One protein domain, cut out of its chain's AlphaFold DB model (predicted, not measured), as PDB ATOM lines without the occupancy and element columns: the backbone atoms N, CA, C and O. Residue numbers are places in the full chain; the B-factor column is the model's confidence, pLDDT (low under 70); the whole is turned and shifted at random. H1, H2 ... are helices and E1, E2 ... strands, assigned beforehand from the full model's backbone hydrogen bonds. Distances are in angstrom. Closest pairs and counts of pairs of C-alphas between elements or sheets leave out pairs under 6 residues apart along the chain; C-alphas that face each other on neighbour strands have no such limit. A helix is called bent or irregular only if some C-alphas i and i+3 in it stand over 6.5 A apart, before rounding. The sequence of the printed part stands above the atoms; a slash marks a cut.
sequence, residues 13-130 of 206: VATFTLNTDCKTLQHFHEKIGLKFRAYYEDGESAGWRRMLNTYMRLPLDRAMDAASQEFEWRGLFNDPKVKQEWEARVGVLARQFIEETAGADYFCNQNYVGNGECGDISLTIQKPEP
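What this domain is: This is residues 13 to 130 of the 206 residues of an uncharacterized protein of Streptosporangium album (UniProt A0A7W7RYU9). Two long helices, H2 and H4, pack on each other at a slant and run opposite ways, with H1 set nearly square to H2 at one end and the short H3 making a corner with H4 at the other. A tiny ribbon of two strands, E1 and E2, lies beside H4 with E2 nearer to it, and the long loop of residues 103 to 121 leads from H4 to E2. The printed part has 118 residues, with four named helices and two named strands in the order E1, H1, H2, H3, H4, E2; the sheet E1 - E2 is antiparallel and the class is mostly helix. The whole is only just compact, close to loose, with a radius of gyration of the C-alphas of 15.8 A, and spans 45 by 32 by 22 A.

Where its parts are: E1 is residues 13 to 15, beginning at C-alpha 13 (144.511, 183.803, 196.989). H1 is residues 22 to 36, 19.9 A long; it is irregular, but only just, with C-alphas 31 and 34 6.8 A apart. H2 is residues 46 to 68, 30.7 A long, from C-alpha 46 (131.213, 171.249, 192.829), with a kink of 29 degrees near residue 53. H3 is residues 73 to 78, 8.7 A long. H4 is residues 80 to 102, 32.2 A long. E2 is residues 122 to 125, ending at C-alpha 125 (147.499, 187.573, 201.345).

How they stand to each other: H2 and H4 touch at a steep tilt of 47 degrees, opposite ways; their closest C-alphas, of Ala 63 and Ala 94, are 5.0 A apart. H1 touches H2 with residues 32 to 36 alone, about perpendicular at 80 degrees, closest at the C-alphas of Phe 36 and Gly 47, 5.1 A. H1 and H4 are apart, but only just, at 8.3 A. H3 and H4 touch only at the corner, closest at the C-alphas of Leu 76 and Lys 83, 5.1 A; H2 and H3 are apart. E1 and E2 are antiparallel neighbours, with N 13 and O 124 at 2.9 A and N 15 and O 122 at 2.8 A, within hydrogen-bond range. The closest C-alphas of H4 and E2, of Gly 91 and Leu 123, are 6.9 A apart. Residues 17 to 18 pair briefly with residues 107 to 108, antiparallel. In H3 and H4 every O i to N i+4 pair is within hydrogen-bond range; H1 has 9 of 11 and H2 16 of 19.

The domain as a whole: The C-alphas farthest apart, of Asp 42 and Arg 74, are 47.2 A apart. The printed part has no cut. The link from H4 to E2, 19 residues, is long; those from H2 to H3 and from H3 to H4 are tight. The mean pLDDT of the printed part is 83.5, with residues 73 to 78 and 126 to 130 under 70.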
ATOM      1  N   VAL A  13     144.545 184.707 198.137       82.25
ATOM      2  CA  VAL A  13     144.511 183.803 196.989       82.25
ATOM      3  C   VAL A  13     145.658 182.815 197.132       82.25
ATOM      4  O   VAL A  13     146.798 183.215 197.369       82.25
ATOM      5  N   ALA A  14     145.341 181.532 196.984       85.50
ATOM      6  CA  ALA A  14     146.319 180.461 196.906       85.50
ATOM      7  C   ALA A  14     146.388 179.948 195.466       85.50
ATOM      8  O   ALA A  14     145.379 179.501 194.917       85.50
ATOM      9  N   THR A  15     147.578 179.993 194.877       86.00
ATOM     10  CA  THR A  15     147.855 179.480 193.535       86.00
ATOM     11  C   THR A  15     148.742 178.251 193.641       86.00
ATOM     12  O   THR A  15     149.805 178.279 194.267       86.00
ATOM     13  N   PHE A  16     148.304 177.165 193.017       89.94
ATOM     14  CA  PHE A  16     148.984 175.878 193.042       89.94
ATOM     15  C   PHE A  16     148.720 175.114 191.745       89.94
ATOM     16  O   PHE A  16     147.762 175.403 191.023       89.94
ATOM     17  N   THR A  17     149.539 174.097 191.508       90.25
ATOM     18  CA  THR A  17     149.339 173.080 190.472       90.25
ATOM     19  C   THR A  17     149.321 171.709 191.142       90.25
ATOM     20  O   THR A  17     149.939 171.513 192.187       90.25
ATOM     21  N   LEU A  18     148.586 170.746 190.585       89.62
ATOM     22  CA  LEU A  18     148.645 169.372 191.085       89.62
ATOM     23  C   LEU A  18     149.981 168.733 190.725       89.62
ATOM     24  O   LEU A  18     150.525 168.979 189.649       89.62
ATOM     25  N   ASN A  19     150.479 167.873 191.603       90.25
ATOM     26  CA  ASN A  19     151.654 167.074 191.307       90.25
ATOM     27  C   ASN A  19     151.370 166.159 190.104       90.25
ATOM     28  O   ASN A  19     150.484 165.306 190.157       90.25
ATOM     29  N   THR A  20     152.103 166.369 189.012       89.06
ATOM     30  CA  THR A  20     151.953 165.633 187.754       89.06
ATOM     31  C   THR A  20     152.840 164.389 187.655       89.06
ATOM     32  O   THR A  20     152.809 163.720 186.622       89.06
ATOM     33  N   ASP A  21     153.587 164.026 188.706       89.94
ATOM     34  CA  ASP A  21     154.204 162.699 188.796       89.94
ATOM     35  C   ASP A  21     153.118 161.617 188.712       89.94
ATOM     36  O   ASP A  21     152.149 161.629 189.474       89.94
ATOM     37  N   CYS A  22     153.278 160.658 187.797       89.19
ATOM     38  CA  CYS A  22     152.229 159.687 187.476       89.19
ATOM     39  C   CYS A  22     151.732 158.908 188.702       89.19
ATOM     40  O   CYS A  22     150.527 158.692 188.838       89.19
ATOM     41  N   LYS A  23     152.635 158.481 189.595       90.44
ATOM     42  CA  LYS A  23     152.251 157.698 190.781       90.44
ATOM     43  C   LYS A  23     151.517 158.568 191.792       90.44
ATOM     44  O   LYS A  23     150.493 158.161 192.341       90.44
ATOM     45  N   THR A  24     152.025 159.773 192.013       90.38
ATOM     46  CA  THR A  24     151.436 160.729 192.951       90.38
ATOM     47  C   THR A  24     150.055 161.182 192.479       90.38
ATOM     48  O   THR A  24     149.096 161.152 193.253       90.38
ATOM     49  N   LEU A  25     149.919 161.498 191.191       89.62
ATOM     50  CA  LEU A  25     148.656 161.898 190.581       89.62
ATOM     51  C   LEU A  25     147.620 160.766 190.609       89.62
ATOM     52  O   LEU A  25     146.456 160.999 190.937       89.62
ATOM     53  N   GLN A  26     148.034 159.526 190.329       91.19
ATOM     54  CA  GLN A  26     147.154 158.363 190.455       91.19
ATOM     55  C   GLN A  26     146.624 158.229 191.888       91.19
ATOM     56  O   GLN A  26     145.412 158.142 192.094       91.19
ATOM     57  N   HIS A  27     147.509 158.279 192.888       91.75
ATOM     58  CA  HIS A  27     147.102 158.191 194.289       91.75
ATOM     59  C   HIS A  27     146.168 159.325 194.711       91.75
ATOM     60  O   HIS A  27     145.219 159.077 195.458       91.75
ATOM     61  N   PHE A  28     146.398 160.543 194.218       92.19
ATOM     62  CA  PHE A  28     145.484 161.660 194.430       92.19
ATOM     63  C   PHE A  28     144.079 161.331 193.910       92.19
ATOM     64  O   PHE A  28     143.097 161.472 194.644       92.19
ATOM     65  N   HIS A  29     143.963 160.852 192.670       90.69
ATOM     66  CA  HIS A  29     142.665 160.515 192.086       90.69
ATOM     67  C   HIS A  29     141.965 159.381 192.841       90.69
ATOM     68  O   HIS A  29     140.778 159.500 193.140       90.69
ATOM     69  N   GLU A  30     142.690 158.324 193.202       90.69
ATOM     70  CA  GLU A  30     142.136 157.163 193.904       90.69
ATOM     71  C   GLU A  30     141.655 157.500 195.320       90.69
ATOM     72  O   GLU A  30     140.569 157.080 195.726       90.69
ATOM     73  N   LYS A  31     142.441 158.271 196.080       88.69
ATOM     74  CA  LYS A  31     142.162 158.542 197.500       88.69
ATOM     75  C   LYS A  31     141.273 159.762 197.722       88.69
ATOM     76  O   LYS A  31     140.454 159.768 198.643       88.69
ATOM     77  N   ILE A  32     141.444 160.800 196.905       89.62
ATOM     78  CA  ILE A  32     140.805 162.107 197.095       89.62
ATOM     79  C   ILE A  32     139.844 162.395 195.942       89.62
ATOM     80  O   ILE A  32     138.655 162.628 196.175       89.62
ATOM     81  N   GLY A  33     140.327 162.337 194.701       86.94
ATOM     82  CA  GLY A  33     139.563 162.755 193.524       86.94
ATOM     83  C   GLY A  33     138.217 162.040 193.387       86.94
ATOM     84  O   GLY A  33     137.177 162.693 193.277       86.94
ATOM     85  N   LEU A  34     138.207 160.709 193.475       88.62
ATOM     86  CA  LEU A  34     136.990 159.896 193.379       88.62
ATOM     87  C   LEU A  34     136.030 160.139 194.551       88.62
ATOM     88  O   LEU A  34     134.827 160.295 194.339       88.62
ATOM     89  N   LYS A  35     136.554 160.239 195.779       89.75
ATOM     90  CA  LYS A  35     135.752 160.460 196.994       89.75
ATOM     91  C   LYS A  35     134.944 161.755 196.920       89.75
ATOM     92  O   LYS A  35     133.786 161.788 197.334       89.75
ATOM     93  N   PHE A  36     135.545 162.816 196.391       90.12
ATOM     94  CA  PHE A  36     134.904 164.128 196.290       90.12
ATOM     95  C   PHE A  36     134.204 164.368 194.952       90.12
ATOM     96  O   PHE A  36     133.517 165.385 194.812       90.12
ATOM     97  N   ARG A  37     134.336 163.439 193.993       89.00
ATOM     98  CA  ARG A  37     133.949 163.631 192.588       89.00
ATOM     99  C   ARG A  37     134.606 164.884 192.004       89.00
ATOM    100  O   ARG A  37     133.943 165.738 191.428       89.00
ATOM    101  N   ALA A  38     135.910 165.037 192.234       85.38
ATOM    102  CA  ALA A  38     136.708 166.166 191.762       85.38
ATOM    103  C   ALA A  38     137.009 166.033 190.256       85.38
ATOM    104  O   ALA A  38     138.150 165.889 189.830       85.38
ATOM    105  N   TYR A  39     135.954 166.044 189.451       81.75
ATOM    106  CA  TYR A  39     135.969 166.148 187.998       81.75
ATOM    107  C   TYR A  39     134.956 167.224 187.581       81.75
ATOM    108  O   TYR A  39     134.163 167.686 188.406       81.75
ATOM    109  N   TYR A  40     135.034 167.677 186.333       81.56
ATOM    110  CA  TYR A  40     134.061 168.620 185.784       81.56
ATOM    111  C   TYR A  40     132.846 167.858 185.260       81.56
ATOM    112  O   TYR A  40     133.005 166.882 184.528       81.56
ATOM    113  N   GLU A  41     131.654 168.315 185.622       80.75
ATOM    114  CA  GLU A  41     130.373 167.791 185.141       80.75
ATOM    115  C   GLU A  41     129.558 169.002 184.672       80.75
ATOM    116  O   GLU A  41     129.373 169.946 185.436       80.75
ATOM    117  N   ASP A  42     129.204 169.049 183.384       80.06
ATOM    118  CA  ASP A  42     128.463 170.159 182.754       80.06
ATOM    119  C   ASP A  42     129.065 171.567 182.962       80.06
ATOM    120  O   ASP A  42     128.365 172.572 183.056       80.06
ATOM    121  N   GLY A  43     130.399 171.657 183.023       75.38
ATOM    122  CA  GLY A  43     131.116 172.918 183.263       75.38
ATOM    123  C   GLY A  43     131.148 173.349 184.734       75.38
ATOM    124  O   GLY A  43     131.802 174.338 185.071       75.38
ATOM    125  N   GLU A  44     130.520 172.587 185.628       71.62
ATOM    126  CA  GLU A  44     130.562 172.800 187.068       71.62
ATOM    127  C   GLU A  44     131.639 171.945 187.745       71.62
ATOM    128  O   GLU A  44     132.002 170.855 187.303       71.62
ATOM    129  N   SER A  45     132.166 172.449 188.862       82.38
ATOM    130  CA  SER A  45     133.251 171.814 189.619       82.38
ATOM    131  C   SER A  45     132.923 171.704 191.111       82.38
ATOM    132  O   SER A  45     133.767 171.913 191.987       82.38
ATOM    133  N   ALA A  46     131.673 171.363 191.441       86.75
ATOM    134  CA  ALA A  46     131.213 171.249 192.829       86.75
ATOM    135  C   ALA A  46     132.054 170.259 193.662       86.75
ATOM    136  O   ALA A  46     132.300 170.490 194.851       86.75
ATOM    137  N   GLY A  47     132.542 169.174 193.053       88.62
ATOM    138  CA  GLY A  47     133.463 168.241 193.705       88.62
ATOM    139  C   GLY A  47     134.828 168.852 194.015       88.62
ATOM    140  O   GLY A  47     135.304 168.731 195.145       88.62
ATOM    141  N   TRP A  48     135.407 169.599 193.068       90.06
ATOM    142  CA  TRP A  48     136.637 170.365 193.292       90.06
ATOM    143  C   TRP A  48     136.470 171.385 194.414       90.06
ATOM    144  O   TRP A  48     137.293 171.416 195.323       90.06
ATOM    145  N   ARG A  49     135.381 172.163 194.422       89.75
ATOM    146  CA  ARG A  49     135.124 173.155 195.483       89.75
ATOM    147  C   ARG A  49     135.075 172.515 196.873       89.75
ATOM    148  O   ARG A  49     135.708 173.012 197.799       89.75
ATOM    149  N   ARG A  50     134.360 171.395 197.030       90.94
ATOM    150  CA  ARG A  50     134.278 170.673 198.317       90.94
ATOM    151  C   ARG A  50     135.627 170.104 198.751       90.94
ATOM    152  O   ARG A  50     135.974 170.192 199.929       90.94
ATOM    153  N   MET A  51     136.379 169.548 197.806       92.81
ATOM    154  CA  MET A  51     137.714 169.011 198.055       92.81
ATOM    155  C   MET A  51     138.669 170.123 198.503       92.81
ATOM    156  O   MET A  51     139.248 170.024 199.582       92.81
ATOM    157  N   LEU A  52     138.749 171.224 197.751       91.25
ATOM    158  CA  LEU A  52     139.617 172.360 198.069       91.25
ATOM    159  C   LEU A  52     139.235 173.026 199.394       91.25
ATOM    160  O   LEU A  52     140.114 173.395 200.165       91.25
ATOM    161  N   ASN A  53     137.947 173.104 199.732       91.00
ATOM    162  CA  ASN A  53     137.537 173.586 201.052       91.00
ATOM    163  C   ASN A  53     138.075 172.713 202.200       91.00
ATOM    164  O   ASN A  53     138.358 173.228 203.278       91.00
ATOM    165  N   THR A  54     138.225 171.408 201.970       90.94
ATOM    166  CA  THR A  54     138.671 170.453 202.992       90.94
ATOM    167  C   THR A  54     140.194 170.391 203.091       90.94
ATOM    168  O   THR A  54     140.734 170.462 204.188       90.94
ATOM    169  N   TYR A  55     140.883 170.269 201.954       90.56
ATOM    170  CA  TYR A  55     142.327 170.014 201.908       90.56
ATOM    171  C   TYR A  55     143.182 171.268 201.729       90.56
ATOM    172  O   TYR A  55     144.377 171.206 201.979       90.56
ATOM    173  N   MET A  56     142.590 172.392 201.314       89.38
ATOM    174  CA  MET A  56     143.313 173.656 201.143       89.38
ATOM    175  C   MET A  56     142.806 174.713 202.117       89.38
ATOM    176  O   MET A  56     143.572 175.185 202.949       89.38
ATOM    177  N   ARG A  57     141.511 175.062 202.064       89.94
ATOM    178  CA  ARG A  57     140.963 176.173 202.862       89.94
ATOM    179  C   ARG A  57     141.121 175.936 204.360       89.94
ATOM    180  O   ARG A  57     141.660 176.790 205.045       89.94
ATOM    181  N   LEU A  58     140.693 174.779 204.866       90.56
ATOM    182  CA  LEU A  58     140.767 174.494 206.300       90.56
ATOM    183  C   LEU A  58     142.220 174.476 206.832       90.56
ATOM    184  O   LEU A  58     142.467 175.121 207.851       90.56
ATOM    185  N   PRO A  59     143.197 173.813 206.182       91.06
ATOM    186  CA  PRO A  59     144.605 173.925 206.567       91.06
ATOM    187  C   PRO A  59     145.169 175.346 206.486       91.06
ATOM    188  O   PRO A  59     145.893 175.756 207.389       91.06
ATOM    189  N   LEU A  60     144.812 176.113 205.450       89.44
ATOM    190  CA  LEU A  60     145.231 177.509 205.303       89.44
ATOM    191  C   LEU A  60     144.680 178.392 206.422       89.44
ATOM    192  O   LEU A  60     145.439 179.158 207.008       89.44
ATOM    193  N   ASP A  61     143.397 178.254 206.756       89.00
ATOM    194  CA  ASP A  61     142.769 178.978 207.865       89.00
ATOM    195  C   ASP A  61     143.505 178.674 209.182       89.00
ATOM    196  O   ASP A  61     143.884 179.586 209.916       89.00
ATOM    197  N   ARG A  62     143.824 177.396 209.435       90.56
ATOM    198  CA  ARG A  62     144.599 176.979 210.618       90.56
ATOM    199  C   ARG A  62     146.022 177.534 210.617       90.56
ATOM    200  O   ARG A  62     146.513 177.913 211.676       90.56
ATOM    201  N   ALA A  63     146.681 177.582 209.462       90.00
ATOM    202  CA  ALA A  63     148.021 178.149 209.322       90.00
ATOM    203  C   ALA A  63     148.025 179.658 209.586       90.00
ATOM    204  O   ALA A  63     148.894 180.147 210.305       90.00
ATOM    205  N   MET A  64     147.035 180.382 209.055       86.50
ATOM    206  CA  MET A  64     146.847 181.808 209.317       86.50
ATOM    207  C   MET A  64     146.603 182.068 210.800       86.50
ATOM    208  O   MET A  64     147.280 182.915 211.376       86.50
ATOM    209  N   ASP A  65     145.711 181.310 211.438       86.62
ATOM    210  CA  ASP A  65     145.441 181.455 212.868       86.62
ATOM    211  C   ASP A  65     146.665 181.151 213.734       86.62
ATOM    212  O   ASP A  65     146.992 181.935 214.625       86.62
ATOM    213  N   ALA A  66     147.364 180.048 213.459       88.19
ATOM    214  CA  ALA A  66     148.569 179.671 214.192       88.19
ATOM    215  C   ALA A  66     149.681 180.716 214.022       88.19
ATOM    216  O   ALA A  66     150.277 181.137 215.011       88.19
ATOM    217  N   ALA A  67     149.911 181.200 212.796       87.12
ATOM    218  CA  ALA A  67     150.871 182.267 212.547       87.12
ATOM    219  C   ALA A  67     150.462 183.554 213.271       87.12
ATOM    220  O   ALA A  67     151.285 184.167 213.935       87.12
ATOM    221  N   SER A  68     149.196 183.970 213.190       83.12
ATOM    222  CA  SER A  68     148.719 185.211 213.813       83.12
ATOM    223  C   SER A  68     148.867 185.232 215.337       83.12
ATOM    224  O   SER A  68     149.008 186.316 215.901       83.12
ATOM    225  N   GLN A  69     148.889 184.081 216.012       82.50
ATOM    226  CA  GLN A  69     149.161 184.003 217.453       82.50
ATOM    227  C   GLN A  69     150.610 184.357 217.821       82.50
ATOM    228  O   GLN A  69     150.883 184.714 218.967       82.50
ATOM    229  N   GLU A  70     151.539 184.296 216.865       83.38
ATOM    230  CA  GLU A  70     152.947 184.648 217.078       83.38
ATOM    231  C   GLU A  70     153.187 186.171 216.994       83.38
ATOM    232  O   GLU A  70     154.190 186.662 217.517       83.38
ATOM    233  N   PHE A  71     152.251 186.939 216.417       77.50
ATOM    234  CA  PHE A  71     152.422 188.370 216.139       77.50
ATOM    235  C   PHE A  71     151.363 189.251 216.814       77.50
ATOM    236  O   PHE A  71     150.181 188.912 216.912       77.50
ATOM    237  N   GLU A  72     151.789 190.441 217.240       71.06
ATOM    238  CA  GLU A  72     150.887 191.474 217.752       71.06
ATOM    239  C   GLU A  72     150.081 192.111 216.619       71.06
ATOM    240  O   GLU A  72     150.604 192.421 215.542       71.06
ATOM    241  N   TRP A  73     148.803 192.390 216.886       68.44
ATOM    242  CA  TRP A  73     147.882 192.958 215.893       68.44
ATOM    243  C   TRP A  73     148.397 194.287 215.314       68.44
ATOM    244  O   TRP A  73     148.345 194.531 214.106       68.44
ATOM    245  N   ARG A  74     148.935 195.151 216.183       64.62
ATOM    246  CA  ARG A  74     149.446 196.468 215.780       64.62
ATOM    247  C   ARG A  74     150.652 196.360 214.849       64.62
ATOM    248  O   ARG A  74     150.785 197.214 213.974       64.62
ATOM    249  N   GLY A  75     151.492 195.339 215.025       67.12
ATOM    250  CA  GLY A  75     152.635 195.065 214.155       67.12
ATOM    251  C   GLY A  75     152.182 194.616 212.770       67.12
ATOM    252  O   GLY A  75     152.585 195.213 211.777       67.12
ATOM    253  N   LEU A  76     151.245 193.664 212.709       67.94
ATOM    254  CA  LEU A  76     150.663 193.174 211.450       67.94
ATOM    255  C   LEU A  76     150.008 194.288 210.616       67.94
ATOM    256  O   LEU A  76     150.034 194.247 209.385       67.94
ATOM    257  N   PHE A  77     149.417 195.288 211.274       67.12
ATOM    258  CA  PHE A  77     148.719 196.379 210.595       67.12
ATOM    259  C   PHE A  77     149.626 197.549 210.172       67.12
ATOM    260  O   PHE A  77     149.362 198.162 209.131       67.12
ATOM    261  N   ASN A  78     150.650 197.883 210.971       63.72
ATOM    262  CA  ASN A  78     151.451 199.104 210.798       63.72
ATOM    263  C   ASN A  78     152.872 198.872 210.262       63.72
ATOM    264  O   ASN A  78     153.453 199.820 209.737       63.72
ATOM    265  N   ASP A  79     153.440 197.667 210.389       71.50
ATOM    266  CA  ASP A  79     154.823 197.387 209.989       71.50
ATOM    267  C   ASP A  79     154.887 196.423 208.783       71.50
ATOM    268  O   ASP A  79     154.543 195.242 208.902       71.50
ATOM    269  N   PRO A  80     155.363 196.890 207.610       71.62
ATOM    270  CA  PRO A  80     155.550 196.043 206.436       71.62
ATOM    271  C   PRO A  80     156.488 194.849 206.653       71.62
ATOM    272  O   PRO A  80     156.294 193.818 206.013       71.62
ATOM    273  N   LYS A  81     157.494 194.958 207.533       78.12
ATOM    274  CA  LYS A  81     158.433 193.860 207.811       78.12
ATOM    275  C   LYS A  81     157.754 192.743 208.590       78.12
ATOM    276  O   LYS A  81     157.828 191.591 208.182       78.12
ATOM    277  N   VAL A  82     157.017 193.103 209.641       77.75
ATOM    278  CA  VAL A  82     156.232 192.148 210.436       77.75
ATOM    279  C   VAL A  82     155.193 191.445 209.558       77.75
ATOM    280  O   VAL A  82     154.983 190.243 209.695       77.75
ATOM    281  N   LYS A  83     154.590 192.159 208.597       75.00
ATOM    282  CA  LYS A  83     153.684 191.550 207.611       75.00
ATOM    283  C   LYS A  83     154.390 190.516 206.731       75.00
ATOM    284  O   LYS A  83     153.855 189.430 206.553       75.00
ATOM    285  N   GLN A  84     155.575 190.829 206.203       80.44
ATOM    286  CA  GLN A  84     156.344 189.884 205.383       80.44
ATOM    287  C   GLN A  84     156.779 188.647 206.176       80.44
ATOM    288  O   GLN A  84     156.688 187.532 205.668       80.44
ATOM    289  N   GLU A  85     157.214 188.824 207.424       85.19
ATOM    290  CA  GLU A  85     157.567 187.712 208.315       85.19
ATOM    291  C   GLU A  85     156.354 186.829 208.620       85.19
ATOM    292  O   GLU A  85     156.449 185.602 208.559       85.19
ATOM    293  N   TRP A  86     155.197 187.442 208.876       85.50
ATOM    294  CA  TRP A  86     153.946 186.718 209.062       85.50
ATOM    295  C   TRP A  86     153.518 185.968 207.795       85.50
ATOM    296  O   TRP A  86     153.188 184.791 207.884       85.50
ATOM    297  N   GLU A  87     153.585 186.583 206.611       81.88
ATOM    298  CA  GLU A  87     153.274 185.917 205.335       81.88
ATOM    299  C   GLU A  87     154.196 184.715 205.082       81.88
ATOM    300  O   GLU A  87     153.722 183.634 204.725       81.88
ATOM    301  N   ALA A  88     155.499 184.866 205.333       84.75
ATOM    302  CA  ALA A  88     156.460 183.770 205.237       84.75
ATOM    303  C   ALA A  88     156.131 182.647 206.234       84.75
ATOM    304  O   ALA A  88     156.167 181.465 205.883       84.75
ATOM    305  N   ARG A  89     155.744 183.005 207.464       88.06
ATOM    306  CA  ARG A  89     155.339 182.045 208.495       88.06
ATOM    307  C   ARG A  89     154.068 181.288 208.113       88.06
ATOM    308  O   ARG A  89     154.029 180.069 208.272       88.06
ATOM    309  N   VAL A  90     153.070 181.987 207.568       87.38
ATOM    310  CA  VAL A  90     151.848 181.378 207.031       87.38
ATOM    311  C   VAL A  90     152.191 180.403 205.912       87.38
ATOM    312  O   VAL A  90     151.676 179.294 205.931       87.38
ATOM    313  N   GLY A  91     153.086 180.760 204.986       84.38
ATOM    314  CA  GLY A  91     153.524 179.862 203.910       84.38
ATOM    315  C   GLY A  91     154.105 178.541 204.426       84.38
ATOM    316  O   GLY A  91     153.693 177.469 203.980       84.38
ATOM    317  N   VAL A  92     154.993 178.606 205.424       87.31
ATOM    318  CA  VAL A  92     155.601 177.414 206.043       87.31
ATOM    319  C   VAL A  92     154.550 176.532 206.723       87.31
ATOM    320  O   VAL A  92     154.522 175.321 206.499       87.31
ATOM    321  N   LEU A  93     153.674 177.126 207.540       89.81
ATOM    322  CA  LEU A  93     152.633 176.385 208.263       89.81
ATOM    323  C   LEU A  93     151.557 175.835 207.322       89.81
ATOM    324  O   LEU A  93     151.072 174.725 207.523       89.81
ATOM    325  N   ALA A  94     151.206 176.585 206.278       87.94
ATOM    326  CA  ALA A  94     150.245 176.167 205.270       87.94
ATOM    327  C   ALA A  94     150.721 174.905 204.563       87.94
ATOM    328  O   ALA A  94     149.961 173.947 204.472       87.94
ATOM    329  N   ARG A  95     151.985 174.875 204.123       84.81
ATOM    330  CA  ARG A  95     152.578 173.678 203.521       84.81
ATOM    331  C   ARG A  95     152.469 172.482 204.455       84.81
ATOM    332  O   ARG A  95     151.923 171.459 204.058       84.81
ATOM    333  N   GLN A  96     152.922 172.647 205.696       88.81
ATOM    334  CA  GLN A  96     152.905 171.577 206.685       88.81
ATOM    335  C   GLN A  96     151.484 171.038 206.912       88.81
ATOM    336  O   GLN A  96     151.253 169.837 206.819       88.81
ATOM    337  N   PHE A  97     150.505 171.910 207.158       91.12
ATOM    338  CA  PHE A  97     149.137 171.471 207.429       91.12
ATOM    339  C   PHE A  97     148.431 170.897 206.197       91.12
ATOM    340  O   PHE A  97     147.593 170.003 206.346       91.12
ATOM    341  N   ILE A  98     148.736 171.388 204.991       89.69
ATOM    342  CA  ILE A  98     148.206 170.824 203.742       89.69
ATOM    343  C   ILE A  98     148.769 169.420 203.533       89.69
ATOM    344  O   ILE A  98     147.989 168.501 203.294       89.69
ATOM    345  N   GLU A  99     150.081 169.234 203.675       87.44
ATOM    346  CA  GLU A  99     150.737 167.930 203.541       87.44
ATOM    347  C   GLU A  99     150.211 166.932 204.584       87.44
ATOM    348  O   GLU A  99     149.807 165.826 204.229       87.44
ATOM    349  N   GLU A 100     150.092 167.342 205.852       88.69
ATOM    350  CA  GLU A 100     149.529 166.517 206.930       88.69
ATOM    351  C   GLU A 100     148.069 166.118 206.662       88.69
ATOM    352  O   GLU A 100     147.666 164.982 206.920       88.69
ATOM    353  N   THR A 101     147.258 167.040 206.133       88.19
ATOM    354  CA  THR A 101     145.832 166.788 205.869       88.19
ATOM    355  C   THR A 101     145.633 165.939 204.616       88.19
ATOM    356  O   THR A 101     144.755 165.074 204.579       88.19
ATOM    357  N   ALA A 102     146.420 166.192 203.571       86.12
ATOM    358  CA  ALA A 102     146.323 165.500 202.295       86.12
ATOM    359  C   ALA A 102     147.035 164.134 202.323       86.12
ATOM    360  O   ALA A 102     146.608 163.209 201.633       86.12
ATOM    361  N   GLY A 103     148.052 163.979 203.172       85.38
ATOM    362  CA  GLY A 103     148.823 162.753 203.381       85.38
ATOM    363  C   GLY A 103     149.928 162.505 202.350       85.38
ATOM    364  O   GLY A 103     150.484 161.407 202.338       85.38
ATOM    365  N   ALA A 104     150.192 163.473 201.466       85.25
ATOM    366  CA  ALA A 104     151.296 163.508 200.506       85.25
ATOM    367  C   ALA A 104     151.371 164.887 199.815       85.25
ATOM    368  O   ALA A 104     150.417 165.671 199.868       85.25
ATOM    369  N   ASP A 105     152.454 165.115 199.070       86.31
ATOM    370  CA  ASP A 105     152.704 166.312 198.255       86.31
ATOM    371  C   ASP A 105     151.875 166.339 196.962       86.31
ATOM    372  O   ASP A 105     152.383 166.213 195.843       86.31
ATOM    373  N   TYR A 106     150.555 166.471 197.106       88.44
ATOM    374  CA  TYR A 106     149.633 166.553 195.970       88.44
ATOM    375  C   TYR A 106     149.538 167.954 195.357       88.44
ATOM    376  O   TYR A 106     149.166 168.076 194.189       88.44
ATOM    377  N   PHE A 107     149.852 169.000 196.122       90.06
ATOM    378  CA  PHE A 107     149.709 170.397 195.715       90.06
ATOM    379  C   PHE A 107     151.080 171.067 195.676       90.06
ATOM    380  O   PHE A 107     151.673 171.326 196.718       90.06
ATOM    381  N   CYS A 108     151.560 171.363 194.472       88.94
ATOM    382  CA  CYS A 108     152.864 171.968 194.233       88.94
ATOM    383  C   CYS A 108     152.739 173.436 193.809       88.94
ATOM    384  O   CYS A 108     151.659 173.945 193.486       88.94
ATOM    385  N   ASN A 109     153.885 174.108 193.739       87.25
ATOM    386  CA  ASN A 109     154.027 175.420 193.127       87.25
ATOM    387  C   ASN A 109     153.418 175.470 191.711       87.25
ATOM    388  O   ASN A 109     153.469 174.499 190.955       87.25
ATOM    389  N   GLN A 110     152.916 176.644 191.322       82.75
ATOM    390  CA  GLN A 110     152.361 176.913 189.991       82.75
ATOM    391  C   GLN A 110     153.292 176.534 188.819       82.75
ATOM    392  O   GLN A 110     152.807 176.174 187.751       82.75
ATOM    393  N   ASN A 111     154.612 176.576 189.023       82.94
ATOM    394  CA  ASN A 111     155.621 176.279 188.002       82.94
ATOM    395  C   ASN A 111     156.055 174.802 187.963       82.94
ATOM    396  O   ASN A 111     156.994 174.467 187.241       82.94
ATOM    397  N   TYR A 112     155.436 173.919 188.750       84.12
ATOM    398  CA  TYR A 112     155.803 172.505 188.777       84.12
ATOM    399  C   TYR A 112     155.420 171.797 187.470       84.12
ATOM    400  O   TYR A 112     154.279 171.886 187.016       84.12
ATOM    401  N   VAL A 113     156.370 171.064 186.879       81.44
ATOM    402  CA  VAL A 113     156.205 170.389 185.575       81.44
ATOM    403  C   VAL A 113     156.316 168.860 185.648       81.44
ATOM    404  O   VAL A 113     156.437 168.206 184.617       81.44
ATOM    405  N   GLY A 114     156.259 168.268 186.846       77.50
ATOM    406  CA  GLY A 114     156.314 166.804 187.027       77.50
ATOM    407  C   GLY A 114     157.715 166.235 187.221       77.50
ATOM    408  O   GLY A 114     157.887 165.021 187.287       77.50
ATOM    409  N   ASN A 115     158.728 167.098 187.304       73.88
ATOM    410  CA  ASN A 115     160.087 166.729 187.672       73.88
ATOM    411  C   ASN A 115     160.656 167.739 188.685       73.88
ATOM    412  O   ASN A 115     160.283 168.910 188.692       73.88
ATOM    413  N   GLY A 116     161.537 167.265 189.569       75.31
ATOM    414  CA  GLY A 116     162.113 168.077 190.646       75.31
ATOM    415  C   GLY A 116     161.249 168.145 191.911       75.31
ATOM    416  O   GLY A 116     160.313 167.364 192.084       75.31
ATOM    417  N   GLU A 117     161.607 169.058 192.813       79.25
ATOM    418  CA  GLU A 117     160.919 169.238 194.095       79.25
ATOM    419  C   GLU A 117     159.528 169.857 193.898       79.25
ATOM    420  O   GLU A 117     159.360 170.858 193.193       79.25
ATOM    421  N   CYS A 118     158.521 169.260 194.541       76.75
ATOM    422  CA  CYS A 118     157.188 169.838 194.669       76.75
ATOM    423  C   CYS A 118     157.300 171.051 195.604       76.75
ATOM    424  O   CYS A 118     157.278 170.923 196.821       76.75
ATOM    425  N   GLY A 119     157.558 172.223 195.023       79.12
ATOM    426  CA  GLY A 119     157.745 173.453 195.789       79.12
ATOM    427  C   GLY A 119     156.450 173.979 196.408       79.12
ATOM    428  O   GLY A 119     155.354 173.510 196.103       79.12
ATOM    429  N   ASP A 120     156.584 175.029 197.212       79.81
ATOM    430  CA  ASP A 120     155.484 175.600 197.989       79.81
ATOM    431  C   ASP A 120     154.423 176.277 197.109       79.81
ATOM    432  O   ASP A 120     154.723 176.877 196.065       79.81
ATOM    433  N   ILE A 121     153.170 176.226 197.569       82.88
ATOM    434  CA  ILE A 121     152.065 176.970 196.962       82.88
ATOM    435  C   ILE A 121     152.305 178.479 197.084       82.88
ATOM    436  O   ILE A 121     152.843 178.970 198.076       82.88
ATOM    437  N   SER A 122     151.887 179.236 196.073       79.81
ATOM    438  CA  SER A 122     152.010 180.691 196.110       79.81
ATOM    439  C   SER A 122     150.809 181.283 196.837       79.81
ATOM    440  O   SER A 122     149.669 181.110 196.407       79.81
ATOM    441  N   LEU A 123     151.064 181.977 197.945       80.69
ATOM    442  CA  LEU A 123     150.041 182.669 198.720       80.69
ATOM    443  C   LEU A 123     150.167 184.172 198.505       80.69
ATOM    444  O   LEU A 123     151.224 184.755 198.718       80.69
ATOM    445  N   THR A 124     149.068 184.802 198.101       76.94
ATOM    446  CA  THR A 124     148.937 186.259 198.071       76.94
ATOM    447  C   THR A 124     147.900 186.661 199.100       76.94
ATOM    448  O   THR A 124     146.705 186.430 198.903       76.94
ATOM    449  N   ILE A 125     148.353 187.243 200.208       76.19
ATOM    450  CA  ILE A 125     147.499 187.573 201.345       76.19
ATOM    451  C   ILE A 125     147.242 189.084 201.382       76.19
ATOM    452  O   ILE A 125     148.163 189.907 201.387       76.19
ATOM    453  N   GLN A 126     145.964 189.464 201.386       69.06
ATOM    454  CA  GLN A 126     145.550 190.860 201.496       69.06
ATOM    455  C   GLN A 126     145.801 191.392 202.904       69.06
ATOM    456  O   GLN A 126     146.049 190.651 203.856       69.06
ATOM    457  N   LYS A 127     145.765 192.719 203.036       63.03
ATOM    458  CA  LYS A 127     145.924 193.358 204.339       63.03
ATOM    459  C   LYS A 127     144.823 192.862 205.296       63.03
ATOM    460  O   LYS A 127     143.659 192.897 204.906       63.03
ATOM    461  N   PRO A 128     145.170 192.436 206.524       64.62
ATOM    462  CA  PRO A 128     144.175 192.122 207.540       64.62
ATOM    463  C   PRO A 128     143.284 193.331 207.823       64.62
ATOM    464  O   PRO A 128     143.786 194.420 208.127       64.62
ATOM    465  N   GLU A 129     141.972 193.137 207.738       58.94
ATOM    466  CA  GLU A 129     140.989 194.164 208.060       58.94
ATOM    467  C   GLU A 129     140.522 193.988 209.513       58.94
ATOM    468  O   GLU A 129     139.951 192.944 209.863       58.94
ATOM    469  N   PRO A 130     140.794 194.971 210.393       62.41
ATOM    470  CA  PRO A 130     140.235 194.967 211.737       62.41
ATOM    471  C   PRO A 130     138.717 195.160 211.716       62.41
ATOM    472  O   PRO A 130     138.194 195.847 210.838       62.41
TER     473      PRO A 130